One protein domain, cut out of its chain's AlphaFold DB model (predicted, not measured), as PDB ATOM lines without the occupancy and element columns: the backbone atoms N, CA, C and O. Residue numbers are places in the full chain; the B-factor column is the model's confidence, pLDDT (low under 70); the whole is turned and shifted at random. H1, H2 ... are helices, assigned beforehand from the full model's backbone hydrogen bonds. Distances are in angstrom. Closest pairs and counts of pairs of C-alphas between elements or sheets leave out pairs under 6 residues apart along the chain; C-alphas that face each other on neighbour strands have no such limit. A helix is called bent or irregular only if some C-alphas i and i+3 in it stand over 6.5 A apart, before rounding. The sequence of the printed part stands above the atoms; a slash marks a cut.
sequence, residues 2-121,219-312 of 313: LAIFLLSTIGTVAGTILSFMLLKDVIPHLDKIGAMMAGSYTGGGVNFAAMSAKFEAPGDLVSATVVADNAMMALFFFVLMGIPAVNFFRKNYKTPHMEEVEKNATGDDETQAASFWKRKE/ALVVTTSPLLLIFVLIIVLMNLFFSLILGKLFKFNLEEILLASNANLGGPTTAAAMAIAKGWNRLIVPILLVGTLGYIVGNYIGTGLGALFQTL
ATOM      1  N   LEU A   2      -7.714  -9.640  40.759       94.19
ATOM      2  CA  LEU A   2      -9.042  -8.979  40.765       94.19
ATOM      3  C   LEU A   2      -8.971  -7.472  41.062       94.19
ATOM      4  O   LEU A   2      -9.523  -6.663  40.325       94.19
ATOM      5  N   ALA A   3      -8.245  -7.089  42.113       95.81
ATOM      6  CA  ALA A   3      -8.103  -5.684  42.483       95.81
ATOM      7  C   ALA A   3      -7.471  -4.845  41.358       95.81
ATOM      8  O   ALA A   3      -7.987  -3.783  41.033       95.81
ATOM      9  N   ILE A   4      -6.400  -5.330  40.718       95.94
ATOM     10  CA  ILE A   4      -5.753  -4.600  39.619       95.94
ATOM     11  C   ILE A   4      -6.628  -4.534  38.361       95.94
ATOM     12  O   ILE A   4      -6.630  -3.507  37.693       95.94
ATOM     13  N   PHE A   5      -7.436  -5.561  38.085       97.00
ATOM     14  CA  PHE A   5      -8.450  -5.511  37.031       97.00
ATOM     15  C   PHE A   5      -9.458  -4.385  37.279       97.00
ATOM     16  O   PHE A   5      -9.678  -3.557  36.406       97.00
ATOM     17  N   LEU A   6      -9.999  -4.268  38.496       96.56
ATOM     18  CA  LEU A   6     -10.932  -3.185  38.832       96.56
ATOM     19  C   LEU A   6     -10.269  -1.798  38.771       96.56
ATOM     20  O   LEU A   6     -10.890  -0.847  38.304       96.56
ATOM     21  N   LEU A   7      -9.007  -1.671  39.194       96.31
ATOM     22  CA  LEU A   7      -8.248  -0.418  39.067       96.31
ATOM     23  C   LEU A   7      -8.007  -0.039  37.597       96.31
ATOM     24  O   LEU A   7      -8.081   1.136  37.245       96.31
ATOM     25  N   SER A   8      -7.751  -1.023  36.740       96.88
ATOM     26  CA  SER A   8      -7.646  -0.832  35.294       96.88
ATOM     27  C   SER A   8      -8.994  -0.408  34.690       96.88
ATOM     28  O   SER A   8      -9.047   0.571  33.944       96.88
ATOM     29  N   THR A   9     -10.107  -1.018  35.115       97.50
ATOM     30  CA  THR A   9     -11.464  -0.589  34.739       97.50
ATOM     31  C   THR A   9     -11.732   0.878  35.097       97.50
ATOM     32  O   THR A   9     -12.342   1.591  34.303       97.50
ATOM     33  N   ILE A  10     -11.243   1.379  36.241       96.88
ATOM     34  CA  ILE A  10     -11.336   2.816  36.580       96.88
ATOM     35  C   ILE A  10     -10.627   3.670  35.523       96.88
ATOM     36  O   ILE A  10     -11.149   4.710  35.125       96.88
ATOM     37  N   GLY A  11      -9.467   3.222  35.039       97.31
ATOM     38  CA  GLY A  11      -8.749   3.863  33.940       97.31
ATOM     39  C   GLY A  11      -9.558   3.905  32.644       97.31
ATOM     40  O   GLY A  11      -9.604   4.952  32.001       97.31
ATOM     41  N   THR A  12     -10.251   2.812  32.300       97.38
ATOM     42  CA  THR A  12     -11.205   2.793  31.177       97.38
ATOM     43  C   THR A  12     -12.313   3.817  31.388       97.38
ATOM     44  O   THR A  12     -12.533   4.652  30.519       97.38
ATOM     45  N   VAL A  13     -12.985   3.806  32.544       98.25
ATOM     46  CA  VAL A  13     -14.095   4.725  32.846       98.25
ATOM     47  C   VAL A  13     -13.647   6.184  32.752       98.25
ATOM     48  O   VAL A  13     -14.282   6.984  32.066       98.25
ATOM     49  N   ALA A  14     -12.525   6.525  33.388       98.06
ATOM     50  CA  ALA A  14     -11.952   7.865  33.332       98.06
ATOM     51  C   ALA A  14     -11.552   8.253  31.899       98.06
ATOM     52  O   ALA A  14     -11.800   9.381  31.476       98.06
ATOM     53  N   GLY A  15     -10.972   7.317  31.146       98.00
ATOM     54  CA  GLY A  15     -10.607   7.497  29.746       98.00
ATOM     55  C   GLY A  15     -11.808   7.748  28.842       98.00
ATOM     56  O   GLY A  15     -11.767   8.664  28.021       98.00
ATOM     57  N   THR A  16     -12.897   6.997  29.013       98.06
ATOM     58  CA  THR A  16     -14.138   7.190  28.250       98.06
ATOM     59  C   THR A  16     -14.777   8.532  28.580       98.06
ATOM     60  O   THR A  16     -15.138   9.266  27.668       98.06
ATOM     61  N   ILE A  17     -14.865   8.908  29.861       98.25
ATOM     62  CA  ILE A  17     -15.405  10.220  30.253       98.25
ATOM     63  C   ILE A  17     -14.549  11.348  29.665       98.25
ATOM     64  O   ILE A  17     -15.087  12.282  29.077       98.25
ATOM     65  N   LEU A  18     -13.221  11.263  29.789       98.19
ATOM     66  CA  LEU A  18     -12.317  12.288  29.269       98.19
ATOM     67  C   LEU A  18     -12.418  12.416  27.745       98.19
ATOM     68  O   LEU A  18     -12.583  13.518  27.230       98.19
ATOM     69  N   SER A  19     -12.327  11.299  27.024       97.19
ATOM     70  CA  SER A  19     -12.418  11.282  25.560       97.19
ATOM     71  C   SER A  19     -13.776  11.784  25.065       97.19
ATOM     72  O   SER A  19     -13.812  12.557  24.109       97.19
ATOM     73  N   PHE A  20     -14.870  11.434  25.753       97.62
ATOM     74  CA  PHE A  20     -16.200  11.971  25.475       97.62
ATOM     75  C   PHE A  20     -16.220  13.493  25.639       97.62
ATOM     76  O   PHE A  20     -16.558  14.206  24.701       97.62
ATOM     77  N   MET A  21     -15.779  14.010  26.789       97.31
ATOM     78  CA  MET A  21     -15.789  15.452  27.063       97.31
ATOM     79  C   MET A  21     -14.945  16.267  26.074       97.31
ATOM     80  O   MET A  21     -15.276  17.416  25.806       97.31
ATOM     81  N   LEU A  22     -13.871  15.686  25.532       96.62
ATOM     82  CA  LEU A  22     -13.000  16.352  24.560       96.62
ATOM     83  C   LEU A  22     -13.550  16.343  23.128       96.62
ATOM     84  O   LEU A  22     -13.168  17.203  22.338       96.62
ATOM     85  N   LEU A  23     -14.381  15.360  22.771       95.44
ATOM     86  CA  LEU A  23     -14.748  15.089  21.375       95.44
ATOM     87  C   LEU A  23     -16.260  15.122  21.106       95.44
ATOM     88  O   LEU A  23     -16.653  15.016  19.942       95.44
ATOM     89  N   LYS A  24     -17.104  15.297  22.135       94.19
ATOM     90  CA  LYS A  24     -18.575  15.257  22.019       94.19
ATOM     91  C   LYS A  24     -19.157  16.261  21.025       94.19
ATOM     92  O   LYS A  24     -20.156  15.959  20.388       94.19
ATOM     93  N   ASP A  25     -18.505  17.410  20.848       91.75
ATOM     94  CA  ASP A  25     -18.973  18.470  19.945       91.75
ATOM     95  C   ASP A  25     -18.547  18.235  18.481       91.75
ATOM     96  O   ASP A  25     -18.966  18.962  17.582       91.75
ATOM     97  N   VAL A  26     -17.690  17.236  18.229       90.31
ATOM     98  CA  VAL A  26     -17.091  16.966  16.910       90.31
ATOM     99  C   VAL A  26     -17.534  15.617  16.347       90.31
ATOM    100  O   VAL A  26     -17.711  15.489  15.136       90.31
ATOM    101  N   ILE A  27     -17.708  14.605  17.201       89.00
ATOM    102  CA  ILE A  27     -18.106  13.255  16.787       89.00
ATOM    103  C   ILE A  27     -19.612  13.070  17.032       89.00
ATOM    104  O   ILE A  27     -20.048  13.096  18.184       89.00
ATOM    105  N   PRO A  28     -20.421  12.830  15.985       87.94
ATOM    106  CA  PRO A  28     -21.846  12.554  16.144       87.94
ATOM    107  C   PRO A  28     -22.105  11.282  16.956       87.94
ATOM    108  O   PRO A  28     -21.392  10.290  16.805       87.94
ATOM    109  N   HIS A  29     -23.169  11.290  17.766       91.50
ATOM    110  CA  HIS A  29     -23.610  10.135  18.565       91.50
ATOM    111  C   HIS A  29     -22.519   9.562  19.491       91.50
ATOM    112  O   HIS A  29     -22.461   8.350  19.737       91.50
ATOM    113  N   LEU A  30     -21.629  10.425  19.998       94.06
ATOM    114  CA  LEU A  30     -20.523  10.002  20.858       94.06
ATOM    115  C   LEU A  30     -20.999   9.425  22.198       94.06
ATOM    116  O   LEU A  30     -20.262   8.671  22.823       94.06
ATOM    117  N   ASP A  31     -22.227   9.718  22.624       95.75
ATOM    118  CA  ASP A  31     -22.878   9.066  23.763       95.75
ATOM    119  C   ASP A  31     -23.008   7.554  23.539       95.75
ATOM    120  O   ASP A  31     -22.577   6.756  24.376       95.75
ATOM    121  N   LYS A  32     -23.507   7.154  22.361       96.06
ATOM    122  CA  LYS A  32     -23.667   5.747  21.978       96.06
ATOM    123  C   LYS A  32     -22.311   5.072  21.795       96.06
ATOM    124  O   LYS A  32     -22.092   3.972  22.296       96.06
ATOM    125  N   ILE A  33     -21.375   5.745  21.120       95.56
ATOM    126  CA  ILE A  33     -20.006   5.245  20.908       95.56
ATOM    127  C   ILE A  33     -19.271   5.091  22.241       95.56
ATOM    128  O   ILE A  33     -18.636   4.066  22.481       95.56
ATOM    129  N   GLY A  34     -19.408   6.062  23.141       97.00
ATOM    130  CA  GLY A  34     -18.843   6.015  24.481       97.00
ATOM    131  C   GLY A  34     -19.404   4.867  25.314       97.00
ATOM    132  O   GLY A  34     -18.629   4.170  25.964       97.00
ATOM    133  N   ALA A  35     -20.712   4.606  25.239       97.31
ATOM    134  CA  ALA A  35     -21.332   3.457  25.895       97.31
ATOM    135  C   ALA A  35     -20.784   2.121  25.359       97.31
ATOM    136  O   ALA A  35     -20.385   1.251  26.140       97.31
ATOM    137  N   MET A  36     -20.704   1.983  24.028       96.81
ATOM    138  CA  MET A  36     -20.149   0.800  23.357       96.81
ATOM    139  C   MET A  36     -18.693   0.548  23.751       96.81
ATOM    140  O   MET A  36     -18.351  -0.558  24.174       96.81
ATOM    141  N   MET A  37     -17.845   1.576  23.670       97.19
ATOM    142  CA  MET A  37     -16.421   1.460  23.986       97.19
ATOM    143  C   MET A  37     -16.167   1.273  25.477       97.19
ATOM    144  O   MET A  37     -15.276   0.513  25.835       97.19
ATOM    145  N   ALA A  38     -16.958   1.879  26.365       97.62
ATOM    146  CA  ALA A  38     -16.872   1.602  27.798       97.62
ATOM    147  C   ALA A  38     -17.178   0.135  28.127       97.62
ATOM    148  O   ALA A  38     -16.463  -0.475  28.924       97.62
ATOM    149  N   GLY A  39     -18.212  -0.437  27.500       96.06
ATOM    150  CA  GLY A  39     -18.523  -1.860  27.623       96.06
ATOM    151  C   GLY A  39     -17.392  -2.738  27.079       96.06
ATOM    152  O   GLY A  39     -16.916  -3.633  27.788       96.06
ATOM    153  N   SER A  40     -16.925  -2.438  25.859       94.88
ATOM    154  CA  SER A  40     -15.816  -3.145  25.199       94.88
ATOM    155  C   SER A  40     -14.535  -3.096  26.027       94.88
ATOM    156  O   SER A  40     -13.934  -4.115  26.310       94.88
ATOM    157  N   TYR A  41     -14.150  -1.933  26.539       95.94
ATOM    158  CA  TYR A  41     -12.900  -1.750  27.285       95.94
ATOM    159  C   TYR A  41     -12.997  -2.036  28.774       95.94
ATOM    160  O   TYR A  41     -12.061  -1.777  29.532       95.94
ATOM    161  N   THR A  42     -14.123  -2.594  29.195       95.06
ATOM    162  CA  THR A  42     -14.269  -3.205  30.509       95.06
ATOM    163  C   THR A  42     -14.243  -4.731  30.413       95.06
ATOM    164  O   THR A  42     -13.786  -5.381  31.354       95.06
ATOM    165  N   GLY A  43     -14.705  -5.311  29.300       84.38
ATOM    166  CA  GLY A  43     -14.868  -6.758  29.183       84.38
ATOM    167  C   GLY A  43     -15.008  -7.309  27.769       84.38
ATOM    168  O   GLY A  43     -15.576  -8.366  27.607       84.38
ATOM    169  N   GLY A  44     -14.519  -6.650  26.733       86.88
ATOM    170  CA  GLY A  44     -14.459  -7.144  25.357       86.88
ATOM    171  C   GLY A  44     -15.740  -7.034  24.517       86.88
ATOM    172  O   GLY A  44     -16.783  -6.520  24.931       86.88
ATOM    173  N   GLY A  45     -15.651  -7.572  23.295       85.50
ATOM    174  CA  GLY A  45     -16.625  -7.365  22.216       85.50
ATOM    175  C   GLY A  45     -18.051  -7.867  22.476       85.50
ATOM    176  O   GLY A  45     -18.983  -7.414  21.816       85.50
ATOM    177  N   VAL A  46     -18.262  -8.753  23.455       87.06
ATOM    178  CA  VAL A  46     -19.621  -9.185  23.838       87.06
ATOM    179  C   VAL A  46     -20.418  -8.023  24.445       87.06
ATOM    180  O   VAL A  46     -21.585  -7.828  24.113       87.06
ATOM    181  N   ASN A  47     -19.760  -7.201  25.270       93.75
ATOM    182  CA  ASN A  47     -20.360  -6.015  25.873       93.75
ATOM    183  C   ASN A  47     -20.546  -4.923  24.824       93.75
ATOM    184  O   ASN A  47     -21.553  -4.225  24.836       93.75
ATOM    185  N   PHE A  48     -19.602  -4.799  23.885       93.69
ATOM    186  CA  PHE A  48     -19.752  -3.908  22.739       93.69
ATOM    187  C   PHE A  48     -21.044  -4.220  21.972       93.69
ATOM    188  O   PHE A  48     -21.857  -3.324  21.744       93.69
ATOM    189  N   ALA A  49     -21.269  -5.493  21.628       91.38
ATOM    190  CA  ALA A  49     -22.469  -5.923  20.917       91.38
ATOM    191  C   ALA A  49     -23.741  -5.618  21.727       91.38
ATOM    192  O   ALA A  49     -24.667  -5.002  21.198       91.38
ATOM    193  N   ALA A  50     -23.754  -5.950  23.023       92.25
ATOM    194  CA  ALA A  50     -24.879  -5.649  23.910       92.25
ATOM    195  C   ALA A  50     -25.191  -4.144  23.976       92.25
ATOM    196  O   ALA A  50     -26.346  -3.746  23.843       92.25
ATOM    197  N   MET A  51     -24.171  -3.294  24.125       95.81
ATOM    198  CA  MET A  51     -24.347  -1.840  24.165       95.81
ATOM    199  C   MET A  51     -24.782  -1.275  22.810       95.81
ATOM    200  O   MET A  51     -25.642  -0.399  22.772       95.81
ATOM    201  N   SER A  52     -24.260  -1.795  21.696       94.44
ATOM    202  CA  SER A  52     -24.674  -1.359  20.357       94.44
ATOM    203  C   SER A  52     -26.158  -1.634  20.093       94.44
ATOM    204  O   SER A  52     -26.853  -0.776  19.549       94.44
ATOM    205  N   ALA A  53     -26.650  -2.791  20.548       92.31
ATOM    206  CA  ALA A  53     -28.049  -3.176  20.435       92.31
ATOM    207  C   ALA A  53     -28.935  -2.370  21.396       92.31
ATOM    208  O   ALA A  53     -29.975  -1.865  20.990       92.31
ATOM    209  N   LYS A  54     -28.494  -2.179  22.645       93.62
ATOM    210  CA  LYS A  54     -29.207  -1.391  23.659       93.62
ATOM    211  C   LYS A  54     -29.429   0.064  23.255       93.62
ATOM    212  O   LYS A  54     -30.525   0.584  23.418       93.62
ATOM    213  N   PHE A  55     -28.376   0.733  22.796       94.44
ATOM    214  CA  PHE A  55     -28.434   2.153  22.447       94.44
ATOM    215  C   PHE A  55     -28.897   2.388  21.005       94.44
ATOM    216  O   PHE A  55     -28.906   3.537  20.551       94.44
ATOM    217  N   GLU A  56     -29.261   1.322  20.281       93.25
ATOM    218  CA  GLU A  56     -29.692   1.368  18.881       93.25
ATOM    219  C   GLU A  56     -28.728   2.225  18.045       93.25
ATOM    220  O   GLU A  56     -29.088   3.243  17.440       93.25
ATOM    221  N   ALA A  57     -27.439   1.896  18.133       91.56
ATOM    222  CA  ALA A  57     -26.402   2.642  17.442       91.56
ATOM    223  C   ALA A  57     -26.515   2.422  15.917       91.56
ATOM    224  O   ALA A  57     -26.678   1.279  15.480       91.56
ATOM    225  N   PRO A  58     -26.415   3.486  15.093       89.56
ATOM    226  CA  PRO A  58     -26.407   3.363  13.636       89.56
ATOM    227  C   PRO A  58     -25.350   2.367  13.142       89.56
ATOM    228  O   PRO A  58     -24.212   2.381  13.611       89.56
ATOM    229  N   GLY A  59     -25.713   1.490  12.199       85.50
ATOM    230  CA  GLY A  59     -24.855   0.369  11.791       85.50
ATOM    231  C   GLY A  59     -23.513   0.788  11.177       85.50
ATOM    232  O   GLY A  59     -22.494   0.137  11.400       85.50
ATOM    233  N   ASP A  60     -23.486   1.916  10.471       83.19
ATOM    234  CA  ASP A  60     -22.268   2.532   9.946       83.19
ATOM    235  C   ASP A  60     -21.324   3.002  11.066       83.19
ATOM    236  O   ASP A  60     -20.117   2.754  10.993       83.19
ATOM    237  N   LEU A  61     -21.863   3.597  12.138       87.00
ATOM    238  CA  LEU A  61     -21.093   3.971  13.327       87.00
ATOM    239  C   LEU A  61     -20.592   2.753  14.092       87.00
ATOM    240  O   LEU A  61     -19.431   2.731  14.503       87.00
ATOM    241  N   VAL A  62     -21.434   1.732  14.267       89.25
ATOM    242  CA  VAL A  62     -21.029   0.479  14.914       89.25
ATOM    243  C   VAL A  62     -19.871  -0.148  14.139       89.25
ATOM    244  O   VAL A  62     -18.841  -0.453  14.732       89.25
ATOM    245  N   SER A  63     -19.982  -0.256  12.814       85.56
ATOM    246  CA  SER A  63     -18.920  -0.803  11.965       85.56
ATOM    247  C   SER A  63     -17.625   0.011  12.037       85.56
ATOM    248  O   SER A  63     -16.559  -0.560  12.276       85.56
ATOM    249  N   ALA A  64     -17.699   1.339  11.899       86.38
ATOM    250  CA  ALA A  64     -16.525   2.207  11.997       86.38
ATOM    251  C   ALA A  64     -15.848   2.100  13.371       86.38
ATOM    252  O   ALA A  64     -14.620   2.043  13.461       86.38
ATOM    253  N   THR A  65     -16.647   2.001  14.435       90.25
ATOM    254  CA  THR A  65     -16.143   1.841  15.802       90.25
ATOM    255  C   THR A  65     -15.483   0.476  15.995       90.25
ATOM    256  O   THR A  65     -14.399   0.429  16.561       90.25
ATOM    257  N   VAL A  66     -16.048  -0.617  15.463       87.38
ATOM    258  CA  VAL A  66     -15.420  -1.956  15.501       87.38
ATOM    259  C   VAL A  66     -14.066  -1.959  14.788       87.38
ATOM    260  O   VAL A  66     -13.110  -2.567  15.272       87.38
ATOM    261  N   VAL A  67     -13.960  -1.282  13.639       84.44
ATOM    262  CA  VAL A  67     -12.685  -1.166  12.913       84.44
ATOM    263  C   VAL A  67     -11.659  -0.399  13.747       84.44
ATOM    264  O   VAL A  67     -10.529  -0.869  13.894       84.44
ATOM    265  N   ALA A  68     -12.048   0.746  14.315       87.62
ATOM    266  CA  ALA A  68     -11.175   1.539  15.176       87.62
ATOM    267  C   ALA A  68     -10.746   0.761  16.434       87.62
ATOM    268  O   ALA A  68      -9.564   0.774  16.776       87.62
ATOM    269  N   ASP A  69     -11.677   0.046  17.068       88.25
ATOM    270  CA  ASP A  69     -11.443  -0.780  18.252       88.25
ATOM    271  C   ASP A  69     -10.422  -1.888  17.959       88.25
ATOM    272  O   ASP A  69      -9.344  -1.921  18.552       88.25
ATOM    273  N   ASN A  70     -10.689  -2.734  16.962       85.50
ATOM    274  CA  ASN A  70      -9.806  -3.851  16.618       85.50
ATOM    275  C   ASN A  70      -8.412  -3.386  16.175       85.50
ATOM    276  O   ASN A  70      -7.408  -4.003  16.546       85.50
ATOM    277  N   ALA A  71      -8.333  -2.300  15.398       83.62
ATOM    278  CA  ALA A  71      -7.056  -1.720  14.995       83.62
ATOM    279  C   ALA A  71      -6.271  -1.208  16.211       83.62
ATOM    280  O   ALA A  71      -5.076  -1.497  16.340       83.62
ATOM    281  N   MET A  72      -6.936  -0.492  17.124       86.81
ATOM    282  CA  MET A  72      -6.297   0.022  18.331       86.81
ATOM    283  C   MET A  72      -5.870  -1.105  19.268       86.81
ATOM    284  O   MET A  72      -4.751  -1.072  19.772       86.81
ATOM    285  N   MET A  73      -6.705  -2.128  19.459       85.94
ATOM    286  CA  MET A  73      -6.374  -3.274  20.300       85.94
ATOM    287  C   MET A  73      -5.156  -4.017  19.742       85.94
ATOM    288  O   MET A  73      -4.231  -4.326  20.488       85.94
ATOM    289  N   ALA A  74      -5.080  -4.232  18.423       82.31
ATOM    290  CA  ALA A  74      -3.907  -4.847  17.803       82.31
ATOM    291  C   ALA A  74      -2.624  -4.037  18.066       82.31
ATOM    292  O   ALA A  74      -1.621  -4.597  18.514       82.31
ATOM    293  N   LEU A  75      -2.659  -2.718  17.845       85.88
ATOM    294  CA  LEU A  75      -1.528  -1.826  18.130       85.88
ATOM    295  C   LEU A  75      -1.147  -1.860  19.614       85.88
ATOM    296  O   LEU A  75       0.027  -1.987  19.964       85.88
ATOM    297  N   PHE A  76      -2.141  -1.782  20.492       89.00
ATOM    298  CA  PHE A  76      -1.930  -1.736  21.926       89.00
ATOM    299  C   PHE A  76      -1.418  -3.063  22.491       89.00
ATOM    300  O   PHE A  76      -0.565  -3.066  23.375       89.00
ATOM    301  N   PHE A  77      -1.840  -4.194  21.931       87.81
ATOM    302  CA  PHE A  77      -1.307  -5.504  22.283       87.81
ATOM    303  C   PHE A  77       0.208  -5.577  22.040       87.81
ATOM    304  O   PHE A  77       0.946  -6.076  22.893       87.81
ATOM    305  N   PHE A  78       0.708  -5.009  20.934       88.25
ATOM    306  CA  PHE A  78       2.153  -4.895  20.702       88.25
ATOM    307  C   PHE A  78       2.841  -3.992  21.731       88.25
ATOM    308  O   PHE A  78       3.927  -4.332  22.204       88.25
ATOM    309  N   VAL A  79       2.207  -2.882  22.122       94.00
ATOM    310  CA  VAL A  79       2.719  -2.006  23.189       94.00
ATOM    311  C   VAL A  79       2.830  -2.776  24.507       94.00
ATOM    312  O   VAL A  79       3.907  -2.803  25.105       94.00
ATOM    313  N   LEU A  80       1.771  -3.472  24.931       94.25
ATOM    314  CA  LEU A  80       1.769  -4.302  26.139       94.25
ATOM    315  C   LEU A  80       2.843  -5.396  26.095       94.25
ATOM    316  O   LEU A  80       3.555  -5.604  27.078       94.25
ATOM    317  N   MET A  81       3.001  -6.067  24.952       89.50
ATOM    318  CA  MET A  81       4.052  -7.068  24.736       89.50
ATOM    319  C   MET A  81       5.463  -6.467  24.793       89.50
ATOM    320  O   MET A  81       6.402  -7.164  25.197       89.50
ATOM    321  N   GLY A  82       5.617  -5.199  24.406       92.62
ATOM    322  CA  GLY A  82       6.881  -4.465  24.402       92.62
ATOM    323  C   GLY A  82       7.288  -3.900  25.767       92.62
ATOM    324  O   GLY A  82       8.478  -3.880  26.070       92.62
ATOM    325  N   ILE A  83       6.335  -3.502  26.619       95.44
ATOM    326  CA  ILE A  83       6.612  -2.898  27.940       95.44
ATOM    327  C   ILE A  83       7.601  -3.725  28.793       95.44
ATOM    328  O   ILE A  83       8.559  -3.139  29.303       95.44
ATOM    329  N   PRO A  84       7.465  -5.064  28.913       91.69
ATOM    330  CA  PRO A  84       8.420  -5.905  29.640       91.69
ATOM    331  C   PRO A  84       9.875  -5.825  29.159       91.69
ATOM    332  O   PRO A  84      10.782  -6.154  29.921       91.69
ATOM    333  N   ALA A  85      10.124  -5.432  27.906       89.69
ATOM    334  CA  ALA A  85      11.471  -5.325  27.340       89.69
ATOM    335  C   ALA A  85      12.152  -3.980  27.656       89.69
ATOM    336  O   ALA A  85      13.346  -3.813  27.422       89.69
ATOM    337  N   VAL A  86      11.412  -3.007  28.193       93.81
ATOM    338  CA  VAL A  86      11.922  -1.662  28.457       93.81
ATOM    339  C   VAL A  86      12.481  -1.577  29.883       93.81
ATOM    340  O   VAL A  86      11.766  -1.755  30.871       93.81
ATOM    341  N   ASN A  87      13.766  -1.222  29.997       89.88
ATOM    342  CA  ASN A  87      14.505  -1.179  31.268       89.88
ATOM    343  C   ASN A  87      13.868  -0.288  32.346       89.88
ATOM    344  O   ASN A  87      13.978  -0.591  33.533       89.88
ATOM    345  N   PHE A  88      13.193   0.797  31.949       94.19
ATOM    346  CA  PHE A  88      12.466   1.664  32.878       94.19
ATOM    347  C   PHE A  88      11.446   0.867  33.703       94.19
ATOM    348  O   PHE A  88      11.453   0.932  34.930       94.19
ATOM    349  N   PHE A  89      10.619   0.047  33.052       93.00
ATOM    350  CA  PHE A  89       9.583  -0.712  33.747       93.00
ATOM    351  C   PHE A  89      10.174  -1.829  34.611       93.00
ATOM    352  O   PHE A  89       9.766  -1.965  35.761       93.00
ATOM    353  N   ARG A  90      11.205  -2.536  34.127       88.19
ATOM    354  CA  ARG A  90      11.930  -3.551  34.919       88.19
ATOM    355  C   ARG A  90      12.549  -2.982  36.199       88.19
ATOM    356  O   ARG A  90      12.563  -3.640  37.228       88.19
ATOM    357  N   LYS A  91      13.050  -1.744  36.154       90.38
ATOM    358  CA  LYS A  91      13.643  -1.081  37.326       90.38
ATOM    359  C   LYS A  91      12.589  -0.567  38.309       90.38
ATOM    360  O   LYS A  91      12.858  -0.454  39.504       90.38
ATOM    361  N   ASN A  92      11.421  -0.167  37.809       93.44
ATOM    362  CA  ASN A  92      10.418   0.548  38.593       93.44
ATOM    363  C   ASN A  92       9.273  -0.322  39.125       93.44
ATOM    364  O   ASN A  92       8.515   0.173  39.964       93.44
ATOM    365  N   TYR A  93       9.152  -1.565  38.661       95.69
ATOM    366  CA  TYR A  93       8.107  -2.515  39.039       95.69
ATOM    367  C   TYR A  93       8.715  -3.861  39.435       95.69
ATOM    368  O   TYR A  93       9.826  -4.190  39.034       95.69
ATOM    369  N   LYS A  94       7.974  -4.648  40.220       94.00
ATOM    370  CA  LYS A  94       8.338  -6.040  40.514       94.00
ATOM    371  C   LYS A  94       7.978  -6.929  39.328       94.00
ATOM    372  O   LYS A  94       6.893  -6.758  38.771       94.00
ATOM    373  N   THR A  95       8.860  -7.868  38.988       94.19
ATOM    374  CA  THR A  95       8.708  -8.765  37.832       94.19
ATOM    375  C   THR A  95       8.998 -10.239  38.172       94.19
ATOM    376  O   THR A  95       9.867 -10.854  37.551       94.19
ATOM    377  N   PRO A  96       8.329 -10.831  39.184       92.69
ATOM    378  CA  PRO A  96       8.665 -12.167  39.677       92.69
ATOM    379  C   PRO A  96       8.443 -13.283  38.645       92.69
ATOM    380  O   PRO A  96       9.170 -14.273  38.665       92.69
ATOM    381  N   HIS A  97       7.466 -13.143  37.746       90.19
ATOM    382  CA  HIS A  97       7.180 -14.161  36.734       90.19
ATOM    383  C   HIS A  97       8.126 -14.046  35.544       90.19
ATOM    384  O   HIS A  97       8.524 -15.064  34.988       90.19
ATOM    385  N   MET A  98       8.531 -12.828  35.173       88.38
ATOM    386  CA  MET A  98       9.596 -12.649  34.184       88.38
ATOM    387  C   MET A  98      10.921 -13.218  34.700       88.38
ATOM    388  O   MET A  98      11.587 -13.945  33.975       88.38
ATOM    389  N   GLU A  99      11.272 -12.948  35.961       89.75
ATOM    390  CA  GLU A  99      12.484 -13.495  36.585       89.75
ATOM    391  C   GLU A  99      12.453 -15.027  36.683       89.75
ATOM    392  O   GLU A  99      13.487 -15.671  36.522       89.75
ATOM    393  N   GLU A 100      11.287 -15.620  36.962       87.69
ATOM    394  CA  GLU A 100      11.100 -17.075  36.975       87.69
ATOM    395  C   GLU A 100      11.338 -17.679  35.582       87.69
ATOM    396  O   GLU A 100      12.078 -18.655  35.462       87.69
ATOM    397  N   VAL A 101      10.790 -17.065  34.529       86.38
ATOM    398  CA  VAL A 101      11.007 -17.497  33.137       86.38
ATOM    399  C   VAL A 101      12.477 -17.335  32.726       86.38
ATOM    400  O   VAL A 101      13.060 -18.259  32.168       86.38
ATOM    401  N   GLU A 102      13.113 -16.205  33.046       86.50
ATOM    402  CA  GLU A 102      14.524 -15.949  32.712       86.50
ATOM    403  C   GLU A 102      15.486 -16.917  33.430       86.50
ATOM    404  O   GLU A 102      16.494 -17.320  32.850       86.50
ATOM    405  N   LYS A 103      15.172 -17.337  34.666       83.81
ATOM    406  CA  LYS A 103      15.966 -18.329  35.418       83.81
ATOM    407  C   LYS A 103      15.807 -19.755  34.896       83.81
ATOM    408  O   LYS A 103      16.751 -20.533  34.993       83.81
ATOM    409  N   ASN A 104      14.633 -20.091  34.366       77.25
ATOM    410  CA  ASN A 104      14.307 -21.434  33.883       77.25
ATOM    411  C   ASN A 104      14.576 -21.623  32.377       77.25
ATOM    412  O   ASN A 104      14.382 -22.722  31.866       77.25
ATOM    413  N   ALA A 105      15.097 -20.603  31.682       64.62
ATOM    414  CA  ALA A 105      15.336 -20.574  30.231       64.62
ATOM    415  C   ALA A 105      16.370 -21.596  29.686       64.62
ATOM    416  O   ALA A 105      16.758 -21.516  28.522       64.62
ATOM    417  N   THR A 106      16.838 -22.547  30.503       53.50
ATOM    418  CA  THR A 106      17.799 -23.606  30.133       53.50
ATOM    419  C   THR A 106      17.195 -25.014  30.030       53.50
ATOM    420  O   THR A 106      17.949 -25.963  29.825       53.50
ATOM    421  N   GLY A 107      15.878 -25.189  30.170       47.66
ATOM    422  CA  GLY A 107      15.201 -26.482  29.985       47.66
ATOM    423  C   GLY A 107      14.142 -26.420  28.887       47.66
ATOM    424  O   GLY A 107      13.524 -25.376  28.710       47.66
ATOM    425  N   ASP A 108      13.951 -27.525  28.157       48.81
ATOM    426  CA  ASP A 108      12.862 -27.715  27.189       48.81
ATOM    427  C   ASP A 108      11.502 -27.463  27.865       48.81
ATOM    428  O   ASP A 108      10.904 -28.357  28.468       48.81
ATOM    429  N   ASP A 109      11.008 -26.229  27.772       50.88
ATOM    430  CA  ASP A 109       9.630 -25.896  28.102       50.88
ATOM    431  C   ASP A 109       8.749 -26.472  26.989       50.88
ATOM    432  O   ASP A 109       8.464 -25.819  25.978       50.88
ATOM    433  N   GLU A 110       8.310 -27.721  27.166       50.12
ATOM    434  CA  GLU A 110       7.174 -28.248  26.419       50.12
ATOM    435  C   GLU A 110       6.045 -27.216  26.490       50.12
ATOM    436  O   GLU A 110       5.534 -26.857  27.555       50.12
ATOM    437  N   THR A 111       5.694 -26.687  25.322       53.50
ATOM    438  CA  THR A 111       4.798 -25.550  25.146       53.50
ATOM    439  C   THR A 111       3.472 -25.762  25.882       53.50
ATOM    440  O   THR A 111       2.557 -26.387  25.349       53.50
ATOM    441  N   GLN A 112       3.306 -25.147  27.059       52.62
ATOM    442  CA  GLN A 112       2.005 -24.953  27.730       52.62
ATOM    443  C   GLN A 112       0.993 -24.236  26.806       52.62
ATOM    444  O   GLN A 112      -0.215 -24.302  27.008       52.62
ATOM    445  N   ALA A 113       1.465 -23.607  25.724       52.47
ATOM    446  CA  ALA A 113       0.631 -23.137  24.623       52.47
ATOM    447  C   ALA A 113      -0.119 -24.277  23.900       52.47
ATOM    448  O   ALA A 113      -1.279 -24.112  23.531       52.47
ATOM    449  N   ALA A 114       0.504 -25.446  23.715       53.56
ATOM    450  CA  ALA A 114      -0.091 -26.575  23.002       53.56
ATOM    451  C   ALA A 114      -1.239 -27.235  23.782       53.56
ATOM    452  O   ALA A 114      -2.144 -27.789  23.161       53.56
ATOM    453  N   SER A 115      -1.242 -27.166  25.121       57.38
ATOM    454  CA  SER A 115      -2.377 -27.622  25.938       57.38
ATOM    455  C   SER A 115      -3.557 -26.644  25.888       57.38
ATOM    456  O   SER A 115      -4.700 -27.097  25.893       57.38
ATOM    457  N   PHE A 116      -3.299 -25.335  25.764       58.78
ATOM    458  CA  PHE A 116      -4.334 -24.296  25.674       58.78
ATOM    459  C   PHE A 116      -5.090 -24.295  24.335       58.78
ATOM    460  O   PHE A 116      -6.302 -24.098  24.314       58.78
ATOM    461  N   TRP A 117      -4.401 -24.566  23.221       59.84
ATOM    462  CA  TRP A 117      -5.001 -24.621  21.878       59.84
ATOM    463  C   TRP A 117      -5.509 -26.013  21.476       59.84
ATOM    464  O   TRP A 117      -5.787 -26.259  20.297       59.84
ATOM    465  N   LYS A 118      -5.642 -26.948  22.428       62.38
ATOM    466  CA  LYS A 118      -6.289 -28.232  22.137       62.38
ATOM    467  C   LYS A 118      -7.721 -27.982  21.682       62.38
ATOM    468  O   LYS A 118      -8.422 -27.123  22.216       62.38
ATOM    469  N   ARG A 119      -8.164 -28.765  20.695       61.72
ATOM    470  CA  ARG A 119      -9.574 -28.794  20.305       61.72
ATOM    471  C   ARG A 119     -10.392 -29.102  21.553       61.72
ATOM    472  O   ARG A 119     -10.200 -30.153  22.158       61.72
ATOM    473  N   LYS A 120     -11.272 -28.180  21.935       67.88
ATOM    474  CA  LYS A 120     -12.288 -28.458  22.945       67.88
ATOM    475  C   LYS A 120     -13.260 -29.456  22.328       67.88
ATOM    476  O   LYS A 120     -13.723 -29.247  21.205       67.88
ATOM    477  N   GLU A 121     -13.518 -30.554  23.022       77.75
ATOM    478  CA  GLU A 121     -14.554 -31.489  22.603       77.75
ATOM    479  C   GLU A 121     -15.904 -30.795  22.815       77.75
ATOM    480  O   GLU A 121     -16.176 -30.252  23.877       77.75
ATOM    481  N   ALA A 219     -15.306   4.163   2.694       62.78
ATOM    482  CA  ALA A 219     -14.953   5.575   2.583       62.78
ATOM    483  C   ALA A 219     -15.317   6.361   3.854       62.78
ATOM    484  O   ALA A 219     -14.494   7.134   4.334       62.78
ATOM    485  N   LEU A 220     -16.498   6.111   4.434       60.81
ATOM    486  CA  LEU A 220     -16.931   6.740   5.686       60.81
ATOM    487  C   LEU A 220     -16.072   6.283   6.869       60.81
ATOM    488  O   LEU A 220     -15.704   7.095   7.714       60.81
ATOM    489  N   VAL A 221     -15.690   5.002   6.895       64.00
ATOM    490  CA  VAL A 221     -14.714   4.489   7.860       64.00
ATOM    491  C   VAL A 221     -13.414   5.278   7.707       64.00
ATOM    492  O   VAL A 221     -12.976   5.868   8.678       64.00
ATOM    493  N   VAL A 222     -12.826   5.411   6.520       65.00
ATOM    494  CA  VAL A 222     -11.549   6.135   6.355       65.00
ATOM    495  C   VAL A 222     -11.639   7.629   6.712       65.00
ATOM    496  O   VAL A 222     -10.677   8.171   7.255       65.00
ATOM    497  N   THR A 223     -12.768   8.301   6.464       67.75
ATOM    498  CA  THR A 223     -12.924   9.735   6.776       67.75
ATOM    499  C   THR A 223     -13.282  10.020   8.235       67.75
ATOM    500  O   THR A 223     -12.831  11.026   8.777       67.75
ATOM    501  N   THR A 224     -14.061   9.150   8.884       63.25
ATOM    502  CA  THR A 224     -14.535   9.332  10.272       63.25
ATOM    503  C   THR A 224     -13.633   8.619  11.289       63.25
ATOM    504  O   THR A 224     -13.487   9.071  12.427       63.25
ATOM    505  N   SER A 225     -12.949   7.545  10.878       68.44
ATOM    506  CA  SER A 225     -12.048   6.769  11.742       68.44
ATOM    507  C   SER A 225     -10.902   7.555  12.356       68.44
ATOM    508  O   SER A 225     -10.532   7.169  13.451       68.44
ATOM    509  N   PRO A 226     -10.308   8.616  11.774       83.75
ATOM    510  CA  PRO A 226      -9.208   9.305  12.445       83.75
ATOM    511  C   PRO A 226      -9.618   9.867  13.810       83.75
ATOM    512  O   PRO A 226      -8.899   9.687  14.790       83.75
ATOM    513  N   LEU A 227     -10.805  10.474  13.901       88.56
ATOM    514  CA  LEU A 227     -11.329  10.985  15.169       88.56
ATOM    515  C   LEU A 227     -11.771   9.855  16.103       88.56
ATOM    516  O   LEU A 227     -11.511   9.938  17.300       88.56
ATOM    517  N   LEU A 228     -12.363   8.775  15.577       90.06
ATOM    518  CA  LEU A 228     -12.695   7.595  16.386       90.06
ATOM    519  C   LEU A 228     -11.441   6.887  16.912       90.06
ATOM    520  O   LEU A 228     -11.403   6.483  18.065       90.06
ATOM    521  N   LEU A 229     -10.379   6.795  16.116       89.25
ATOM    522  CA  LEU A 229      -9.085   6.269  16.533       89.25
ATOM    523  C   LEU A 229      -8.489   7.137  17.633       89.25
ATOM    524  O   LEU A 229      -7.983   6.585  18.600       89.25
ATOM    525  N   ILE A 230      -8.577   8.470  17.535       93.31
ATOM    526  CA  ILE A 230      -8.150   9.372  18.616       93.31
ATOM    527  C   ILE A 230      -9.004   9.150  19.871       93.31
ATOM    528  O   ILE A 230      -8.450   9.039  20.962       93.31
ATOM    529  N   PHE A 231     -10.326   9.048  19.726       95.50
ATOM    530  CA  PHE A 231     -11.243   8.778  20.833       95.50
ATOM    531  C   PHE A 231     -10.847   7.494  21.573       95.50
ATOM    532  O   PHE A 231     -10.545   7.528  22.764       95.50
ATOM    533  N   VAL A 232     -10.746   6.385  20.844       94.38
ATOM    534  CA  VAL A 232     -10.368   5.070  21.367       94.38
ATOM    535  C   VAL A 232      -8.939   5.080  21.933       94.38
ATOM    536  O   VAL A 232      -8.701   4.533  23.012       94.38
ATOM    537  N   LEU A 233      -7.998   5.760  21.269       95.25
ATOM    538  CA  LEU A 233      -6.616   5.923  21.727       95.25
ATOM    539  C   LEU A 233      -6.556   6.590  23.101       95.25
ATOM    540  O   LEU A 233      -5.818   6.125  23.964       95.25
ATOM    541  N   ILE A 234      -7.330   7.657  23.324       97.12
ATOM    542  CA  ILE A 234      -7.380   8.330  24.628       97.12
ATOM    543  C   ILE A 234      -7.839   7.342  25.704       97.12
ATOM    544  O   ILE A 234      -7.210   7.274  26.759       97.12
ATOM    545  N   ILE A 235      -8.876   6.537  25.443       97.75
ATOM    546  CA  ILE A 235      -9.373   5.558  26.422       97.75
ATOM    547  C   ILE A 235      -8.291   4.531  26.760       97.75
ATOM    548  O   ILE A 235      -8.014   4.290  27.935       97.75
ATOM    549  N   VAL A 236      -7.641   3.969  25.742       96.00
ATOM    550  CA  VAL A 236      -6.583   2.963  25.898       96.00
ATOM    551  C   VAL A 236      -5.371   3.525  26.648       96.00
ATOM    552  O   VAL A 236      -4.859   2.889  27.573       96.00
ATOM    553  N   LEU A 237      -4.925   4.735  26.302       96.94
ATOM    554  CA  LEU A 237      -3.813   5.396  26.985       96.94
ATOM    555  C   LEU A 237      -4.144   5.675  28.449       96.94
ATOM    556  O   LEU A 237      -3.299   5.452  29.316       96.94
ATOM    557  N   MET A 238      -5.366   6.122  28.734       97.88
ATOM    558  CA  MET A 238      -5.825   6.366  30.098       97.88
ATOM    559  C   MET A 238      -5.944   5.065  30.889       97.88
ATOM    560  O   MET A 238      -5.465   5.006  32.022       97.88
ATOM    561  N   ASN A 239      -6.475   3.997  30.290       97.69
ATOM    562  CA  ASN A 239      -6.487   2.669  30.896       97.69
ATOM    563  C   ASN A 239      -5.066   2.236  31.291       97.69
ATOM    564  O   ASN A 239      -4.826   1.914  32.458       97.69
ATOM    565  N   LEU A 240      -4.108   2.302  30.362       96.88
ATOM    566  CA  LEU A 240      -2.725   1.913  30.631       96.88
ATOM    567  C   LEU A 240      -2.082   2.784  31.710       96.88
ATOM    568  O   LEU A 240      -1.432   2.276  32.624       96.88
ATOM    569  N   PHE A 241      -2.261   4.099  31.604       97.06
ATOM    570  CA  PHE A 241      -1.708   5.080  32.528       97.06
ATOM    571  C   PHE A 241      -2.179   4.820  33.960       97.06
ATOM    572  O   PHE A 241      -1.355   4.679  34.868       97.06
ATOM    573  N   PHE A 242      -3.492   4.681  34.161       97.38
ATOM    574  CA  PHE A 242      -4.060   4.373  35.470       97.38
ATOM    575  C   PHE A 242      -3.644   2.988  35.959       97.38
ATOM    576  O   PHE A 242      -3.257   2.857  37.119       97.38
ATOM    577  N   SER A 243      -3.631   1.980  35.087       97.38
ATOM    578  CA  SER A 243      -3.180   0.628  35.434       97.38
ATOM    579  C   SER A 243      -1.740   0.628  35.945       97.38
ATOM    580  O   SER A 243      -1.450   0.063  36.998       97.38
ATOM    581  N   LEU A 244      -0.834   1.320  35.251       97.06
ATOM    582  CA  LEU A 244       0.570   1.433  35.639       97.06
ATOM    583  C   LEU A 244       0.754   2.242  36.925       97.06
ATOM    584  O   LEU A 244       1.560   1.848  37.772       97.06
ATOM    585  N   ILE A 245       0.043   3.358  37.094       96.75
ATOM    586  CA  ILE A 245       0.201   4.235  38.263       96.75
ATOM    587  C   ILE A 245      -0.431   3.624  39.505       96.75
ATOM    588  O   ILE A 245       0.244   3.487  40.526       96.75
ATOM    589  N   LEU A 246      -1.704   3.234  39.427       96.25
ATOM    590  CA  LEU A 246      -2.404   2.606  40.543       96.25
ATOM    591  C   LEU A 246      -1.775   1.247  40.850       96.25
ATOM    592  O   LEU A 246      -1.512   0.943  42.010       96.25
ATOM    593  N   GLY A 247      -1.415   0.478  39.821       95.38
ATOM    594  CA  GLY A 247      -0.671  -0.767  39.971       95.38
ATOM    595  C   GLY A 247       0.615  -0.591  40.777       95.38
ATOM    596  O   GLY A 247       0.863  -1.335  41.726       95.38
ATOM    597  N   LYS A 248       1.393   0.454  40.469       94.44
ATOM    598  CA  LYS A 248       2.604   0.804  41.222       94.44
ATOM    599  C   LYS A 248       2.298   1.247  42.651       94.44
ATOM    600  O   LYS A 248       2.979   0.809  43.578       94.44
ATOM    601  N   LEU A 249       1.288   2.098  42.833       95.75
ATOM    602  CA  LEU A 249       0.883   2.632  44.135       95.75
ATOM    603  C   LEU A 249       0.485   1.507  45.102       95.75
ATOM    604  O   LEU A 249       0.929   1.488  46.250       95.75
ATOM    605  N   PHE A 250      -0.277   0.532  44.607       95.62
ATOM    606  CA  PHE A 250      -0.711  -0.647  45.360       95.62
ATOM    607  C   PHE A 250       0.292  -1.815  45.316       95.62
ATOM    608  O   PHE A 250       0.014  -2.880  45.863       95.62
ATOM    609  N   LYS A 251       1.485  -1.604  44.740       94.50
ATOM    610  CA  LYS A 251       2.610  -2.560  44.707       94.50
ATOM    611  C   LYS A 251       2.301  -3.886  43.994       94.50
ATOM    612  O   LYS A 251       2.859  -4.918  44.371       94.50
ATOM    613  N   PHE A 252       1.455  -3.855  42.964       96.56
ATOM    614  CA  PHE A 252       1.227  -4.999  42.079       96.56
ATOM    615  C   PHE A 252       2.436  -5.262  41.170       96.56
ATOM    616  O   PHE A 252       3.235  -4.365  40.882       96.56
ATOM    617  N   ASN A 253       2.562  -6.510  40.722       96.75
ATOM    618  CA  ASN A 253       3.596  -6.931  39.781       96.75
ATOM    619  C   ASN A 253       3.287  -6.405  38.372       96.75
ATOM    620  O   ASN A 253       2.119  -6.280  37.998       96.75
ATOM    621  N   LEU A 254       4.322  -6.114  37.583       96.94
ATOM    622  CA  LEU A 254       4.161  -5.568  36.233       96.94
ATOM    623  C   LEU A 254       3.331  -6.501  35.345       96.94
ATOM    624  O   LEU A 254       2.455  -6.043  34.619       96.94
ATOM    625  N   GLU A 255       3.569  -7.805  35.438       96.56
ATOM    626  CA  GLU A 255       2.862  -8.843  34.688       96.56
ATOM    627  C   GLU A 255       1.361  -8.807  34.976       96.56
ATOM    628  O   GLU A 255       0.551  -8.805  34.054       96.56
ATOM    629  N   GLU A 256       0.981  -8.698  36.252       97.12
ATOM    630  CA  GLU A 256      -0.424  -8.612  36.657       97.12
ATOM    631  C   GLU A 256      -1.096  -7.343  36.127       97.12
ATOM    632  O   GLU A 256      -2.248  -7.396  35.699       97.12
ATOM    633  N   ILE A 257      -0.380  -6.215  36.135       97.88
ATOM    634  CA  ILE A 257      -0.873  -4.928  35.631       97.88
ATOM    635  C   ILE A 257      -1.132  -5.005  34.124       97.88
ATOM    636  O   ILE A 257      -2.205  -4.618  33.662       97.88
ATOM    637  N   LEU A 258      -0.165  -5.518  33.360       97.62
ATOM    638  CA  LEU A 258      -0.276  -5.612  31.903       97.62
ATOM    639  C   LEU A 258      -1.368  -6.593  31.488       97.62
ATOM    640  O   LEU A 258      -2.150  -6.285  30.592       97.62
ATOM    641  N   LEU A 259      -1.458  -7.744  32.159       97.31
ATOM    642  CA  LEU A 259      -2.517  -8.712  31.895       97.31
ATOM    643  C   LEU A 259      -3.900  -8.163  32.258       97.31
ATOM    644  O   LEU A 259      -4.843  -8.395  31.508       97.31
ATOM    645  N   ALA A 260      -4.032  -7.424  33.362       96.88
ATOM    646  CA  ALA A 260      -5.290  -6.790  33.751       96.88
ATOM    647  C   ALA A 260      -5.748  -5.730  32.738       96.88
ATOM    648  O   ALA A 260      -6.901  -5.758  32.313       96.88
ATOM    649  N   SER A 261      -4.834  -4.859  32.298       96.69
ATOM    650  CA  SER A 261      -5.097  -3.878  31.235       96.69
ATOM    651  C   SER A 261      -5.494  -4.568  29.925       96.69
ATOM    652  O   SER A 261      -6.503  -4.211  29.319       96.69
ATOM    653  N   ASN A 262      -4.787  -5.637  29.541       95.25
ATOM    654  CA  ASN A 262      -5.142  -6.436  28.367       95.25
ATOM    655  C   ASN A 262      -6.535  -7.069  28.494       95.25
ATOM    656  O   ASN A 262      -7.326  -7.013  27.562       95.25
ATOM    657  N   ALA A 263      -6.874  -7.633  29.657       95.06
ATOM    658  CA  ALA A 263      -8.173  -8.270  29.858       95.06
ATOM    659  C   ALA A 263      -9.339  -7.280  29.818       95.06
ATOM    660  O   ALA A 263     -10.429  -7.659  29.396       95.06
ATOM    661  N   ASN A 264      -9.127  -6.030  30.231       95.00
ATOM    662  CA  ASN A 264     -10.131  -4.986  30.075       95.00
ATOM    663  C   ASN A 264     -10.345  -4.614  28.607       95.00
ATOM    664  O   ASN A 264     -11.486  -4.597  28.155       95.00
ATOM    665  N   LEU A 265      -9.263  -4.333  27.878       91.62
ATOM    666  CA  LEU A 265      -9.331  -3.793  26.518       91.62
ATOM    667  C   LEU A 265      -9.612  -4.868  25.461       91.62
ATOM    668  O   LEU A 265     -10.444  -4.677  24.583       91.62
ATOM    669  N   GLY A 266      -8.914  -5.999  25.542       86.06
ATOM    670  CA  GLY A 266      -8.982  -7.097  24.578       86.06
ATOM    671  C   GLY A 266      -9.731  -8.335  25.074       86.06
ATOM    672  O   GLY A 266      -9.854  -9.305  24.324       86.06
ATOM    673  N   GLY A 267     -10.198  -8.355  26.323       89.38
ATOM    674  CA  GLY A 267     -10.922  -9.487  26.903       89.38
ATOM    675  C   GLY A 267     -10.039 -10.629  27.443       89.38
ATOM    676  O   GLY A 267      -8.814 -10.643  27.292       89.38
ATOM    677  N   PRO A 268     -10.653 -11.644  28.082       88.69
ATOM    678  CA  PRO A 268      -9.937 -12.736  28.748       88.69
ATOM    679  C   PRO A 268      -9.050 -13.568  27.807       88.69
ATOM    680  O   PRO A 268      -7.999 -14.054  28.222       88.69
ATOM    681  N   THR A 269      -9.440 -13.734  26.540       86.94
ATOM    682  CA  THR A 269      -8.713 -14.563  25.563       86.94
ATOM    683  C   THR A 269      -7.374 -13.963  25.160       86.94
ATOM    684  O   THR A 269      -6.368 -14.671  25.129       86.94
ATOM    685  N   THR A 270      -7.337 -12.663  24.877       88.62
ATOM    686  CA  THR A 270      -6.116 -11.950  24.476       88.62
ATOM    687  C   THR A 270      -5.149 -11.825  25.649       88.62
ATOM    688  O   THR A 270      -3.945 -12.035  25.485       88.62
ATOM    689  N   ALA A 271      -5.665 -11.595  26.857       91.88
ATOM    690  CA  ALA A 271      -4.863 -11.574  28.071       91.88
ATOM    691  C   ALA A 271      -4.244 -12.947  28.379       91.88
ATOM    692  O   ALA A 271      -3.047 -13.037  28.651       91.88
ATOM    693  N   ALA A 272      -5.013 -14.035  28.252       89.38
ATOM    694  CA  ALA A 272      -4.476 -15.389  28.371       89.38
ATOM    695  C   ALA A 272      -3.416 -15.682  27.296       89.38
ATOM    696  O   ALA A 272      -2.352 -16.213  27.615       89.38
ATOM    697  N   ALA A 273      -3.657 -15.270  26.046       86.75
ATOM    698  CA  ALA A 273      -2.688 -15.417  24.962       86.75
ATOM    699  C   ALA A 273      -1.373 -14.677  25.258       86.75
ATOM    700  O   ALA A 273      -0.298 -15.229  25.029       86.75
ATOM    701  N   MET A 274      -1.437 -13.468  25.826       91.00
ATOM    702  CA  MET A 274      -0.254 -12.727  26.271       91.00
ATOM    703  C   MET A 274       0.488 -13.454  27.400       91.00
ATOM    704  O   MET A 274       1.711 -13.573  27.339       91.00
ATOM    705  N   ALA A 275      -0.233 -13.956  28.409       91.75
ATOM    706  CA  ALA A 275       0.367 -14.704  29.514       91.75
ATOM    707  C   ALA A 275       1.114 -15.946  29.004       91.75
ATOM    708  O   ALA A 275       2.253 -16.179  29.403       91.75
ATOM    709  N   ILE A 276       0.516 -16.684  28.064       84.94
ATOM    710  CA  ILE A 276       1.135 -17.839  27.402       84.94
ATOM    711  C   ILE A 276       2.367 -17.411  26.598       84.94
ATOM    712  O   ILE A 276       3.442 -17.977  26.776       84.94
ATOM    713  N   ALA A 277       2.239 -16.387  25.749       83.69
ATOM    714  CA  ALA A 277       3.326 -15.912  24.892       83.69
ATOM    715  C   ALA A 277       4.541 -15.397  25.683       83.69
ATOM    716  O   ALA A 277       5.657 -15.388  25.165       83.69
ATOM    717  N   LYS A 278       4.333 -14.955  26.928       87.12
ATOM    718  CA  LYS A 278       5.387 -14.495  27.840       87.12
ATOM    719  C   LYS A 278       5.843 -15.548  28.858       87.12
ATOM    720  O   LYS A 278       6.734 -15.248  29.648       87.12
ATOM    721  N   GLY A 279       5.253 -16.744  28.863       84.88
ATOM    722  CA  GLY A 279       5.580 -17.808  29.820       84.88
ATOM    723  C   GLY A 279       5.049 -17.577  31.242       84.88
ATOM    724  O   GLY A 279       5.466 -18.249  32.182       84.88
ATOM    725  N   TRP A 280       4.109 -16.650  31.445       92.19
ATOM    726  CA  TRP A 280       3.510 -16.342  32.752       92.19
ATOM    727  C   TRP A 280       2.399 -17.335  33.117       92.19
ATOM    728  O   TRP A 280       1.267 -16.954  33.426       92.19
ATOM    729  N   ASN A 281       2.723 -18.630  33.092       86.75
ATOM    730  CA  ASN A 281       1.754 -19.730  33.152       86.75
ATOM    731  C   ASN A 281       0.840 -19.672  34.388       86.75
ATOM    732  O   ASN A 281      -0.361 -19.928  34.295       86.75
ATOM    733  N   ARG A 282       1.378 -19.248  35.540       89.56
ATOM    734  CA  ARG A 282       0.617 -19.095  36.796       89.56
ATOM    735  C   ARG A 282      -0.498 -18.050  36.724       89.56
ATOM    736  O   ARG A 282      -1.424 -18.106  37.528       89.56
ATOM    737  N   LEU A 283      -0.419 -17.106  35.787       92.69
ATOM    738  CA  LEU A 283      -1.395 -16.028  35.644       92.69
ATOM    739  C   LEU A 283      -2.513 -16.352  34.647       92.69
ATOM    740  O   LEU A 283      -3.505 -15.631  34.651       92.69
ATOM    741  N   ILE A 284      -2.415 -17.437  33.862       88.31
ATOM    742  CA  ILE A 284      -3.401 -17.799  32.824       88.31
ATOM    743  C   ILE A 284      -4.797 -18.018  33.425       88.31
ATOM    744  O   ILE A 284      -5.759 -17.372  33.016       88.31
ATOM    745  N   VAL A 285      -4.928 -18.910  34.411       87.94
ATOM    746  CA  VAL A 285      -6.236 -19.197  35.024       87.94
ATOM    747  C   VAL A 285      -6.782 -17.972  35.772       87.94
ATOM    748  O   VAL A 285      -7.917 -17.578  35.499       87.94
ATOM    749  N   PRO A 286      -6.002 -17.294  36.642       93.19
ATOM    750  CA  PRO A 286      -6.467 -16.077  37.297       93.19
ATOM    751  C   PRO A 286      -6.916 -14.980  36.328       93.19
ATOM    752  O   PRO A 286      -7.920 -14.326  36.609       93.19
ATOM    753  N   ILE A 287      -6.202 -14.762  35.212       92.62
ATOM    754  CA  ILE A 287      -6.574 -13.704  34.266       92.62
ATOM    755  C   ILE A 287      -7.842 -14.046  33.488       92.62
ATOM    756  O   ILE A 287      -8.666 -13.161  33.276       92.62
ATOM    757  N   LEU A 288      -8.041 -15.316  33.125       87.62
ATOM    758  CA  LEU A 288      -9.280 -15.761  32.489       87.62
ATOM    759  C   LEU A 288     -10.486 -15.484  33.390       87.62
ATOM    760  O   LEU A 288     -11.461 -14.910  32.918       87.62
ATOM    761  N   LEU A 289     -10.392 -15.813  34.681       88.81
ATOM    762  CA  LEU A 289     -11.478 -15.612  35.645       88.81
ATOM    763  C   LEU A 289     -11.817 -14.132  35.872       88.81
ATOM    764  O   LEU A 289     -12.987 -13.764  35.937       88.81
ATOM    765  N   VAL A 290     -10.815 -13.256  36.001       92.94
ATOM    766  CA  VAL A 290     -11.094 -11.816  36.177       92.94
ATOM    767  C   VAL A 290     -11.471 -11.139  34.859       92.94
ATOM    768  O   VAL A 290     -12.257 -10.201  34.866       92.94
ATOM    769  N   GLY A 291     -10.973 -11.621  33.720       91.00
ATOM    770  CA  GLY A 291     -11.377 -11.119  32.409       91.00
ATOM    771  C   GLY A 291     -12.826 -11.482  32.074       91.00
ATOM    772  O   GLY A 291     -13.549 -10.643  31.543       91.00
ATOM    773  N   THR A 292     -13.295 -12.679  32.446       88.44
ATOM    774  CA  THR A 292     -14.715 -13.046  32.301       88.44
ATOM    775  C   THR A 292     -15.619 -12.263  33.250       88.44
ATOM    776  O   THR A 292     -16.747 -11.957  32.875       88.44
ATOM    777  N   LEU A 293     -15.134 -11.841  34.427       91.56
ATOM    778  CA  LEU A 293     -15.855 -10.870  35.262       91.56
ATOM    779  C   LEU A 293     -16.120  -9.558  34.499       91.56
ATOM    780  O   LEU A 293     -17.171  -8.947  34.688       91.56
ATOM    781  N   GLY A 294     -15.225  -9.160  33.591       92.75
ATOM    782  CA  GLY A 294     -15.429  -8.040  32.669       92.75
ATOM    783  C   GLY A 294     -16.701  -8.156  31.823       92.75
ATOM    784  O   GLY A 294     -17.387  -7.151  31.624       92.75
ATOM    785  N   TYR A 295     -17.067  -9.365  31.378       89.00
ATOM    786  CA  TYR A 295     -18.328  -9.615  30.661       89.00
ATOM    787  C   TYR A 295     -19.556  -9.280  31.510       89.00
ATOM    788  O   TYR A 295     -20.591  -8.883  30.988       89.00
ATOM    789  N   ILE A 296     -19.442  -9.414  32.830       89.81
ATOM    790  CA  ILE A 296     -20.538  -9.123  33.752       89.81
ATOM    791  C   ILE A 296     -20.620  -7.618  34.006       89.81
ATOM    792  O   ILE A 296     -21.677  -7.015  33.842       89.81
ATOM    793  N   VAL A 297     -19.511  -6.992  34.409       94.31
ATOM    794  CA  VAL A 297     -19.531  -5.588  34.856       94.31
ATOM    795  C   VAL A 297     -19.594  -4.584  33.701       94.31
ATOM    796  O   VAL A 297     -20.090  -3.471  33.888       94.31
ATOM    797  N   GLY A 298     -19.136  -4.961  32.505       95.38
ATOM    798  CA  GLY A 298     -19.057  -4.048  31.366       95.38
ATOM    799  C   GLY A 298     -20.414  -3.560  30.864       95.38
ATOM    800  O   GLY A 298     -20.524  -2.387  30.521       95.38
ATOM    801  N   ASN A 299     -21.464  -4.387  30.908       94.56
ATOM    802  CA  ASN A 299     -22.814  -3.954  30.523       94.56
ATOM    803  C   ASN A 299     -23.364  -2.861  31.450       94.56
ATOM    804  O   ASN A 299     -23.972  -1.900  30.976       94.56
ATOM    805  N   TYR A 300     -23.114  -2.968  32.760       95.44
ATOM    806  CA  TYR A 300     -23.521  -1.951  33.736       95.44
ATOM    807  C   TYR A 300     -22.744  -0.652  33.551       95.44
ATOM    808  O   TYR A 300     -23.344   0.419  33.532       95.44
ATOM    809  N   ILE A 301     -21.423  -0.744  33.377       96.94
ATOM    810  CA  ILE A 301     -20.566   0.430  33.177       96.94
ATOM    811  C   ILE A 301     -20.903   1.132  31.858       96.94
ATOM    812  O   ILE A 301     -21.099   2.345  31.856       96.94
ATOM    813  N   GLY A 302     -21.031   0.383  30.759       97.00
ATOM    814  CA  GLY A 302     -21.415   0.922  29.454       97.00
ATOM    815  C   GLY A 302     -22.789   1.587  29.491       97.00
ATOM    816  O   GLY A 302     -22.937   2.715  29.028       97.00
ATOM    817  N   THR A 303     -23.768   0.944  30.135       95.19
ATOM    818  CA  THR A 303     -25.101   1.526  30.350       95.19
ATOM    819  C   THR A 303     -25.030   2.822  31.149       95.19
ATOM    820  O   THR A 303     -25.604   3.826  30.733       95.19
ATOM    821  N   GLY A 304     -24.347   2.803  32.297       94.94
ATOM    822  CA  GLY A 304     -24.274   3.952  33.194       94.94
ATOM    823  C   GLY A 304     -23.584   5.147  32.544       94.94
ATOM    824  O   GLY A 304     -24.071   6.270  32.657       94.94
ATOM    825  N   LEU A 305     -22.492   4.909  31.812       96.94
ATOM    826  CA  LEU A 305     -21.803   5.964  31.072       96.94
ATOM    827  C   LEU A 305     -22.617   6.465  29.880       96.94
ATOM    828  O   LEU A 305     -22.680   7.671  29.686       96.94
ATOM    829  N   GLY A 306     -23.287   5.589  29.128       96.12
ATOM    830  CA  GLY A 306     -24.172   6.014  28.040       96.12
ATOM    831  C   GLY A 306     -25.312   6.906  28.530       96.12
ATOM    832  O   GLY A 306     -25.535   7.977  27.974       96.12
ATOM    833  N   ALA A 307     -25.969   6.519  29.628       92.56
ATOM    834  CA  ALA A 307     -27.001   7.338  30.262       92.56
ATOM    835  C   ALA A 307     -26.444   8.686  30.752       92.56
ATOM    836  O   ALA A 307     -27.073   9.720  30.550       92.56
ATOM    837  N   LEU A 308     -25.245   8.698  31.348       94.75
ATOM    838  CA  LEU A 308     -24.563   9.935  31.738       94.75
ATOM    839  C   LEU A 308     -24.255  10.823  30.525       94.75
ATOM    840  O   LEU A 308     -24.458  12.026  30.582       94.75
ATOM    841  N   PHE A 309     -23.762  10.258  29.429       96.38
ATOM    842  CA  PHE A 309     -23.404  11.029  28.241       96.38
ATOM    843  C   PHE A 309     -24.622  11.643  27.556       96.38
ATOM    844  O   PHE A 309     -24.543  12.781  27.101       96.38
ATOM    845  N   GLN A 310     -25.760  10.948  27.560       92.94
ATOM    846  CA  GLN A 310     -27.024  11.470  27.038       92.94
ATOM    847  C   GLN A 310     -27.549  12.688  27.804       92.94
ATOM    848  O   GLN A 310     -28.247  13.500  27.211       92.94
ATOM    849  N   THR A 311     -27.211  12.854  29.089       91.88
ATOM    850  CA  THR A 311     -27.585  14.068  29.843       91.88
ATOM    851  C   THR A 311     -26.640  15.249  29.598       91.88
ATOM    852  O   THR A 311     -26.911  16.357  30.061       91.88
ATOM    853  N   LEU A 312     -25.523  15.022  28.899       90.19
ATOM    854  CA  LEU A 312     -24.460  16.002  28.655       90.19
ATOM    855  C   LEU A 312     -24.376  16.474  27.190       90.19
ATOM    856  O   LEU A 312     -23.490  17.289  26.882       90.19
TER     857      LEU A 312
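AT A GLANCE: This is residues 2 to 121 and 219 to 312 of the 313 residues of the protein "Uncharacterized membrane protein" of Salimicrobium salexigens (UniProt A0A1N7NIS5). Long helices H1, H4, H8 and H10 make a bundle round a middle where two folded-back pieces, the hairpin of H2 and H3 and the bent helix H9 with its arms H9a and H9b, meet end to end through H2 and H9a. Past one end of H4, the short helices H5, H6 and H7 trail off as a loose arm, of which residues 103 to 108 stick out. The printed part has 214 residues with ten named helices, H1 to H10 in order along the chain, and no named strand; the class is all helix. It is compact, with a radius of gyration of the C-alphas of 17.6 A and spans of 56 by 43 by 31 A.

IN THESE COORDINATES: H8, the longest helix, holds residues 219 to 249 and runs 44.6 A, from C-alpha 219 at (-14.953, 5.575, 2.583) to C-alpha 249 at (0.883, 2.632, 44.135), with a kink of 49 degrees near residue 226. By its hydrogen bonds H9, residues 254 to 277, was assigned as one helix, but it is bent, with C-alphas 265 and 268 lying 9.2 A apart; its arms are H9a, residues 254 to 265, and H9b, residues 268 to 277. H10, residues 281 to 310, is 42.9 A long and has a kink of 39 degrees near residue 298; its last C-alpha is at (-27.024, 11.470, 27.038). H1, residues 2 to 23, is 31.4 A long and begins at (-9.042, -8.979, 40.765). H2 holds residues 30 to 43, H3 residues 45 to 54, and H4 residues 59 to 85, 39.9 A long. H5 is residues 87 to 92, H6 residues 96 to 104 and H7 residues 112 to 116. H10 is irregular, with C-alphas 282 and 285 at 7.1 A; H4 and H8 are only just irregular, with C-alphas 81 and 84 at 6.7 A and C-alphas 223 and 226 at 6.8 A.

HOW THE PARTS SIT: H1, H2, H3, H4, H8, H9a, H9b and H10 form a bundle, a group of helices packed together. H8 touches H1 at a steep tilt of 41 degrees, opposite ways, with the closest C-alphas, those of Gly 11 and Asn 239, 4.0 A apart. H8 also touches H4, closest at the C-alphas of Ala 64 and Val 221, 5.1 A. With residues 236 to 247 alone H8 touches H9a, and the two make a hairpin; the closest C-alphas are those of Gly 247 and Ile 257, 6.0 A. H9, taken whole, is the hub and touches six other helices. H2 and H9a touch only at their ends, where the C-alphas of Tyr 41 and Leu 265 are 4.2 A apart. H2 touches H10 at a shallow tilt of 19 degrees, opposite ways, with the C-alphas of Gly 43 and Gly 294 closest at 3.8 A. H2 and H3 form a hairpin, closest at the C-alphas of Ser 40 and Phe 48, 4.7 A. H9b and H10 form another, closest at the C-alphas of Pro 268 and Gly 291, 4.3 A. H7 and H9b only just touch, with 3 pairs of C-alphas within 8 A; the closest are those of Ala 113 and Ile 276, 6.0 A. H5 and H6 touch no helix, though H6 is near H9a. H4 and H10 are apart. In H1, H2, H3, H5, H6, H7, H9a and H9b every O i to N i+4 pair is within hydrogen-bond range; H4 has 21 of 23, H8 25 of 27 and H10 20 of 26.

THE WHOLE: The C-alphas farthest apart, those of Thr 106 and Thr 311, lie 59.0 A from each other. Residues 122 to 218 are not printed, and C-alphas 121 and 219 are 42.1 A apart across this cut. Of the links that are printed whole, none is long. The mean pLDDT of the printed part is 88.8; residues 105 to 120 and 219 to 225 are under 70.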